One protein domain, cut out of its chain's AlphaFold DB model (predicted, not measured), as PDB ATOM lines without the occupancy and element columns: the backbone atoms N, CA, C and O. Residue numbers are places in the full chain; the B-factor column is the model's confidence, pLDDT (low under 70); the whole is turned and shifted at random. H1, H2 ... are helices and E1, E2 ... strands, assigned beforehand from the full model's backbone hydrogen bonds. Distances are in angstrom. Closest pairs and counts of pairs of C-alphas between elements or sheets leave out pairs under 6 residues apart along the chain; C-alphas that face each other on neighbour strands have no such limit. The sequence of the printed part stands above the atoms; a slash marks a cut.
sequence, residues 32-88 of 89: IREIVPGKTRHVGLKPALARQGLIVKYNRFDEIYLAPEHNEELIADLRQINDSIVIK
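This is residues 32 to 88 of the 89 residues of an uncharacterized protein of Rhabdobacter roseus (UniProt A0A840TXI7). A small three-stranded sheet has one helix, H1, along one face, two layers in all, and a long loop between E1 and E2 whose residues 43 to 48 stick out. The 57 printed residues run E1, E2, E3, H1, a mixed class with under half in named elements; the antiparallel sheet, order E1 - E2 - E3, is a meander, each strand the neighbour of the one before. It is only just compact, close to loose, with radius of gyration of the C-alphas 12.0 A, spanning 37 by 25 by 14 A.

E1, residues 32 to 37, 13.8 A, begins at C-alpha 32 (153.791, 129.381, 78.580). E2 is residues 54 to 58, 12.7 A; E3, 62 to 66, 13.1 A. H1, 71 to 81, 15.8 A, ends at C-alpha 81 (146.982, 132.255, 86.082).

Hairpin E1 and E2 has N 36 and O 55 within hydrogen-bond range, 2.9 A; hairpin E2 and E3, N 54 and O 66, 2.8 A. Residues 86 to 87 pair, parallel, with 34 to 35 of E1. H1 is on the sheet, height 10.1 A, over E1 and E2, along the strands, 15 degrees to E1 on the local plane; its closest C-alphas to E2 are Asn 71 and Leu 54, 6.9 A. In H1 every O i to N i+4 pair is within range.

The farthest C-alphas, Leu 45 and Asp 83, are 37.5 A apart. The printed part has no cut. The link E1 to E2 is long; residues 38 to 52 have pLDDT under 70.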
ATOM      1  N   ILE A  32     154.487 130.494  79.227       92.00
ATOM      2  CA  ILE A  32     153.791 129.381  78.580       92.00
ATOM      3  C   ILE A  32     152.904 129.943  77.471       92.00
ATOM      4  O   ILE A  32     152.033 130.774  77.708       92.00
ATOM      5  N   ARG A  33     153.115 129.458  76.246       91.69
ATOM      6  CA  ARG A  33     152.367 129.902  75.061       91.69
ATOM      7  C   ARG A  33     151.375 128.865  74.579       91.69
ATOM      8  O   ARG A  33     150.276 129.212  74.165       91.69
ATOM      9  N   GLU A  34     151.775 127.596  74.592       91.62
ATOM     10  CA  GLU A  34     150.941 126.515  74.076       91.62
ATOM     11  C   GLU A  34     151.015 125.285  74.977       91.62
ATOM     12  O   GLU A  34     152.098 124.899  75.419       91.62
ATOM     13  N   ILE A  35     149.873 124.631  75.184       90.12
ATOM     14  CA  ILE A  35     149.800 123.313  75.815       90.12
ATOM     15  C   ILE A  35     149.166 122.333  74.829       90.12
ATOM     16  O   ILE A  35     148.103 122.596  74.266       90.12
ATOM     17  N   VAL A  36     149.829 121.196  74.622       88.12
ATOM     18  CA  VAL A  36     149.369 120.104  73.753       88.12
ATOM     19  C   VAL A  36     149.082 118.874  74.629       88.12
ATOM     20  O   VAL A  36     150.014 118.112  74.914       88.12
ATOM     21  N   PRO A  37     147.842 118.678  75.114       82.56
ATOM     22  CA  PRO A  37     147.454 117.476  75.851       82.56
ATOM     23  C   PRO A  37     147.404 116.229  74.957       82.56
ATOM     24  O   PRO A  37     147.234 116.314  73.746       82.56
ATOM     25  N   GLY A  38     147.517 115.046  75.565       68.81
ATOM     26  CA  GLY A  38     147.206 113.777  74.898       68.81
ATOM     27  C   GLY A  38     148.293 113.246  73.963       68.81
ATOM     28  O   GLY A  38     148.051 112.300  73.214       68.81
ATOM     29  N   LYS A  39     149.510 113.798  74.013       59.34
ATOM     30  CA  LYS A  39     150.619 113.286  73.203       59.34
ATOM     31  C   LYS A  39     151.266 112.091  73.901       59.34
ATOM     32  O   LYS A  39     152.247 112.223  74.627       59.34
ATOM     33  N   THR A  40     150.738 110.892  73.672       54.66
ATOM     34  CA  THR A  40     151.419 109.656  74.076       54.66
ATOM     35  C   THR A  40     152.660 109.488  73.199       54.66
ATOM     36  O   THR A  40     152.558 109.229  71.997       54.66
ATOM     37  N   ARG A  41     153.864 109.643  73.764       45.22
ATOM     38  CA  ARG A  41     155.089 109.281  73.040       45.22
ATOM     39  C   ARG A  41     155.075 107.755  72.879       45.22
ATOM     40  O   ARG A  41     155.323 107.039  73.843       45.22
ATOM     41  N   HIS A  42     154.735 107.256  71.690       42.75
ATOM     42  CA  HIS A  42     154.798 105.828  71.364       42.75
ATOM     43  C   HIS A  42     156.245 105.335  71.508       42.75
ATOM     44  O   HIS A  42     157.053 105.462  70.593       42.75
ATOM     45  N   VAL A  43     156.587 104.783  72.673       41.56
ATOM     46  CA  VAL A  43     157.876 104.125  72.913       41.56
ATOM     47  C   VAL A  43     157.613 102.718  73.439       41.56
ATOM     48  O   VAL A  43     157.727 102.454  74.632       41.56
ATOM     49  N   GLY A  44     157.262 101.815  72.518       51.56
ATOM     50  CA  GLY A  44     157.285 100.366  72.729       51.56
ATOM     51  C   GLY A  44     156.362  99.822  73.823       51.56
ATOM     52  O   GLY A  44     155.594 100.541  74.454       51.56
ATOM     53  N   LEU A  45     156.440  98.503  74.012       48.50
ATOM     54  CA  LEU A  45     155.634  97.665  74.905       48.50
ATOM     55  C   LEU A  45     155.901  97.954  76.402       48.50
ATOM     56  O   LEU A  45     156.263  97.060  77.160       48.50
ATOM     57  N   LYS A  46     155.782  99.208  76.847       49.97
ATOM     58  CA  LYS A  46     155.777  99.561  78.269       49.97
ATOM     59  C   LYS A  46     154.330  99.819  78.681       49.97
ATOM     60  O   LYS A  46     153.744 100.807  78.234       49.97
ATOM     61  N   PRO A  47     153.721  98.945  79.497       43.06
ATOM     62  CA  PRO A  47     152.365  99.156  79.957       43.06
ATOM     63  C   PRO A  47     152.349 100.392  80.869       43.06
ATOM     64  O   PRO A  47     152.811 100.366  81.999       43.06
ATOM     65  N   ALA A  48     151.814 101.490  80.338       46.97
ATOM     66  CA  ALA A  48     150.943 102.401  81.072       46.97
ATOM     67  C   ALA A  48     151.483 103.182  82.288       46.97
ATOM     68  O   ALA A  48     150.733 103.367  83.236       46.97
ATOM     69  N   LEU A  49     152.708 103.714  82.262       47.03
ATOM     70  CA  LEU A  49     153.166 104.635  83.326       47.03
ATOM     71  C   LEU A  49     152.949 106.131  83.029       47.03
ATOM     72  O   LEU A  49     153.095 106.952  83.917       47.03
ATOM     73  N   ALA A  50     152.553 106.495  81.809       52.97
ATOM     74  CA  ALA A  50     152.110 107.852  81.476       52.97
ATOM     75  C   ALA A  50     151.212 107.785  80.236       52.97
ATOM     76  O   ALA A  50     151.663 108.008  79.113       52.97
ATOM     77  N   ARG A  51     149.956 107.350  80.403       54.75
ATOM     78  CA  ARG A  51     149.075 107.112  79.245       54.75
ATOM     79  C   ARG A  51     148.698 108.392  78.500       54.75
ATOM     80  O   ARG A  51     148.359 108.301  77.325       54.75
ATOM     81  N   GLN A  52     148.810 109.565  79.114       64.31
ATOM     82  CA  GLN A  52     148.401 110.834  78.521       64.31
ATOM     83  C   GLN A  52     149.291 111.944  79.087       64.31
ATOM     84  O   GLN A  52     148.916 112.581  80.053       64.31
ATOM     85  N   GLY A  53     150.491 112.162  78.551       75.25
ATOM     86  CA  GLY A  53     151.250 113.363  78.909       75.25
ATOM     87  C   GLY A  53     150.744 114.602  78.174       75.25
ATOM     88  O   GLY A  53     149.968 114.511  77.217       75.25
ATOM     89  N   LEU A  54     151.233 115.760  78.591       81.62
ATOM     90  CA  LEU A  54     151.042 117.039  77.930       81.62
ATOM     91  C   LEU A  54     152.395 117.685  77.620       81.62
ATOM     92  O   LEU A  54     153.354 117.582  78.387       81.62
ATOM     93  N   ILE A  55     152.489 118.326  76.456       86.69
ATOM     94  CA  ILE A  55     153.653 119.135  76.094       86.69
ATOM     95  C   ILE A  55     153.339 120.583  76.426       86.69
ATOM     96  O   ILE A  55     152.402 121.150  75.864       86.69
ATOM     97  N   VAL A  56     154.140 121.180  77.301       88.31
ATOM     98  CA  VAL A  56     154.099 122.612  77.597       88.31
ATOM     99  C   VAL A  56     155.181 123.291  76.775       88.31
ATOM    100  O   VAL A  56     156.366 123.014  76.960       88.31
ATOM    101  N   LYS A  57     154.787 124.185  75.871       91.00
ATOM    102  CA  LYS A  57     155.710 125.050  75.136       91.00
ATOM    103  C   LYS A  57     155.815 126.394  75.833       91.00
ATOM    104  O   LYS A  57     154.810 127.086  76.013       91.00
ATOM    105  N   TYR A  58     157.035 126.779  76.165       90.06
ATOM    106  CA  TYR A  58     157.347 128.002  76.892       90.06
ATOM    107  C   TYR A  58     158.529 128.734  76.243       90.06
ATOM    108  O   TYR A  58     159.170 128.214  75.324       90.06
ATOM    109  N   ASN A  59     158.782 129.981  76.650       87.69
ATOM    110  CA  ASN A  59     159.788 130.854  76.019       87.69
ATOM    111  C   ASN A  59     159.611 130.924  74.496       87.69
ATOM    112  O   ASN A  59     158.496 130.804  74.024       87.69
ATOM    113  N   ARG A  60     160.666 131.136  73.689       85.06
ATOM    114  CA  ARG A  60     160.557 131.215  72.215       85.06
ATOM    115  C   ARG A  60     160.635 129.849  71.519       85.06
ATOM    116  O   ARG A  60     159.938 129.660  70.518       85.06
ATOM    117  N   PHE A  61     161.415 128.906  72.045       83.62
ATOM    118  CA  PHE A  61     161.681 127.609  71.402       83.62
ATOM    119  C   PHE A  61     161.698 126.421  72.372       83.62
ATOM    120  O   PHE A  61     161.988 125.308  71.942       83.62
ATOM    121  N   ASP A  62     161.389 126.642  73.650       87.25
ATOM    122  CA  ASP A  62     161.503 125.596  74.659       87.25
ATOM    123  C   ASP A  62     160.199 124.802  74.770       87.25
ATOM    124  O   ASP A  62     159.089 125.342  74.702       87.25
ATOM    125  N   GLU A  63     160.330 123.493  74.956       87.81
ATOM    126  CA  GLU A  63     159.209 122.611  75.240       87.81
ATOM    127  C   GLU A  63     159.588 121.580  76.297       87.81
ATOM    128  O   GLU A  63     160.716 121.086  76.343       87.81
ATOM    129  N   ILE A  64     158.625 121.250  77.154       83.69
ATOM    130  CA  ILE A  64     158.762 120.200  78.153       83.69
ATOM    131  C   ILE A  64     157.603 119.223  78.051       83.69
ATOM    132  O   ILE A  64     156.445 119.605  77.891       83.69
ATOM    133  N   TYR A  65     157.927 117.942  78.175       81.88
ATOM    134  CA  TYR A  65     156.940 116.895  78.360       81.88
ATOM    135  C   TYR A  65     156.680 116.706  79.854       81.88
ATOM    136  O   TYR A  65     157.588 116.340  80.603       81.88
ATOM    137  N   LEU A  66     155.441 116.941  80.269       78.50
ATOM    138  CA  LEU A  66     154.947 116.628  81.602       78.50
ATOM    139  C   LEU A  66     153.952 115.479  81.478       78.50
ATOM    140  O   LEU A  66     153.134 115.449  80.567       78.50
ATOM    141  N   ALA A  67     154.013 114.527  82.398       75.38
ATOM    142  CA  ALA A  67     153.002 113.485  82.512       75.38
ATOM    143  C   ALA A  67     152.370 113.559  83.902       75.38
ATOM    144  O   ALA A  67     152.701 112.725  84.741       75.38
ATOM    145  N   PRO A  68     151.563 114.598  84.181       73.62
ATOM    146  CA  PRO A  68     150.821 114.653  85.428       73.62
ATOM    147  C   PRO A  68     149.720 113.588  85.415       73.62
ATOM    148  O   PRO A  68     149.217 113.202  84.357       73.62
ATOM    149  N   GLU A  69     149.320 113.142  86.600       71.19
ATOM    150  CA  GLU A  69     148.188 112.225  86.766       71.19
ATOM    151  C   GLU A  69     146.873 112.860  86.267       71.19
ATOM    152  O   GLU A  69     146.071 112.194  85.615       71.19
ATOM    153  N   HIS A  70     146.710 114.175  86.477       75.88
ATOM    154  CA  HIS A  70     145.519 114.953  86.118       75.88
ATOM    155  C   HIS A  70     145.865 116.105  85.150       75.88
ATOM    156  O   HIS A  70     146.110 117.241  85.554       75.88
ATOM    157  N   ASN A  71     145.886 115.827  83.840       79.19
ATOM    158  CA  ASN A  71     146.183 116.841  82.811       79.19
ATOM    159  C   ASN A  71     145.204 118.019  82.811       79.19
ATOM    160  O   ASN A  71     145.612 119.158  82.599       79.19
ATOM    161  N   GLU A  72     143.911 117.731  82.956       80.94
ATOM    162  CA  GLU A  72     142.850 118.736  82.837       80.94
ATOM    163  C   GLU A  72     142.922 119.749  83.978       80.94
ATOM    164  O   GLU A  72     142.816 120.947  83.724       80.94
ATOM    165  N   GLU A  73     143.190 119.277  85.198       83.12
ATOM    166  CA  GLU A  73     143.400 120.123  86.378       83.12
ATOM    167  C   GLU A  73     144.616 121.030  86.188       83.12
ATOM    168  O   GLU A  73     144.494 122.245  86.308       83.12
ATOM    169  N   LEU A  74     145.757 120.477  85.753       82.88
ATOM    170  CA  LEU A  74     146.948 121.285  85.481       82.88
ATOM    171  C   LEU A  74     146.683 122.357  84.411       82.88
ATOM    172  O   LEU A  74     147.137 123.491  84.539       82.88
ATOM    173  N   ILE A  75     145.953 122.021  83.343       86.94
ATOM    174  CA  ILE A  75     145.598 122.984  82.292       86.94
ATOM    175  C   ILE A  75     144.664 124.067  82.838       86.94
ATOM    176  O   ILE A  75     144.843 125.237  82.499       86.94
ATOM    177  N   ALA A  76     143.682 123.698  83.661       87.81
ATOM    178  CA  ALA A  76     142.757 124.641  84.277       87.81
ATOM    179  C   ALA A  76     143.490 125.618  85.206       87.81
ATOM    180  O   ALA A  76     143.297 126.826  85.074       87.81
ATOM    181  N   ASP A  77     144.379 125.117  86.065       87.19
ATOM    182  CA  ASP A  77     145.176 125.926  86.990       87.19
ATOM    183  C   ASP A  77     146.106 126.888  86.245       87.19
ATOM    184  O   ASP A  77     146.164 128.081  86.543       87.19
ATOM    185  N   LEU A  78     146.805 126.397  85.214       87.44
ATOM    186  CA  LEU A  78     147.675 127.238  84.390       87.44
ATOM    187  C   LEU A  78     146.883 128.324  83.658       87.44
ATOM    188  O   LEU A  78     147.368 129.448  83.531       87.44
ATOM    189  N   ARG A  79     145.665 128.012  83.205       88.56
ATOM    190  CA  ARG A  79     144.793 128.967  82.521       88.56
ATOM    191  C   ARG A  79     144.232 130.024  83.471       88.56
ATOM    192  O   ARG A  79     144.169 131.178  83.077       88.56
ATOM    193  N   GLN A  80     143.914 129.665  84.718       88.25
ATOM    194  CA  GLN A  80     143.508 130.645  85.736       88.25
ATOM    195  C   GLN A  80     144.580 131.712  85.982       88.25
ATOM    196  O   GLN A  80     144.250 132.858  86.275       88.25
ATOM    197  N   ILE A  81     145.856 131.338  85.877       88.44
ATOM    198  CA  ILE A  81     146.982 132.255  86.082       88.44
ATOM    199  C   ILE A  81     147.320 132.998  84.784       88.44
ATOM    200  O   ILE A  81     147.638 134.185  84.808       88.44
ATOM    201  N   ASN A  82     147.249 132.310  83.643       88.62
ATOM    202  CA  ASN A  82     147.533 132.873  82.332       88.62
ATOM    203  C   ASN A  82     146.489 132.439  81.289       88.62
ATOM    204  O   ASN A  82     146.620 131.412  80.616       88.62
ATOM    205  N   ASP A  83     145.496 133.299  81.078       88.12
ATOM    206  CA  ASP A  83     144.432 133.089  80.092       88.12
ATOM    207  C   ASP A  83     144.914 133.134  78.628       88.12
ATOM    208  O   ASP A  83     144.175 132.739  77.724       88.12
ATOM    209  N   SER A  84     146.147 133.592  78.362       89.69
ATOM    210  CA  SER A  84     146.702 133.677  76.999       89.69
ATOM    211  C   SER A  84     147.226 132.344  76.453       89.69
ATOM    212  O   SER A  84     147.550 132.248  75.266       89.69
ATOM    213  N   ILE A  85     147.291 131.306  77.293       91.50
ATOM    214  CA  ILE A  85     147.777 129.980  76.904       91.50
ATOM    215  C   ILE A  85     146.860 129.364  75.840       91.50
ATOM    216  O   ILE A  85     145.655 129.188  76.034       91.50
ATOM    217  N   VAL A  86     147.450 128.947  74.721       91.25
ATOM    218  CA  VAL A  86     146.734 128.288  73.626       91.25
ATOM    219  C   VAL A  86     146.728 126.773  73.826       91.25
ATOM    220  O   VAL A  86     147.773 126.122  73.817       91.25
ATOM    221  N   ILE A  87     145.543 126.178  73.941       89.00
ATOM    222  CA  ILE A  87     145.391 124.719  74.028       89.00
ATOM    223  C   ILE A  87     145.243 124.151  72.611       89.00
ATOM    224  O   ILE A  87     144.264 124.426  71.915       89.00
ATOM    225  N   LYS A  88     146.220 123.356  72.174       84.12
ATOM    226  CA  LYS A  88     146.228 122.678  70.870       84.12
ATOM    227  C   LYS A  88     145.700 121.251  71.050       84.12
ATOM    228  O   LYS A  88     146.329 120.471  71.757       84.12
TER     229      LYS A  88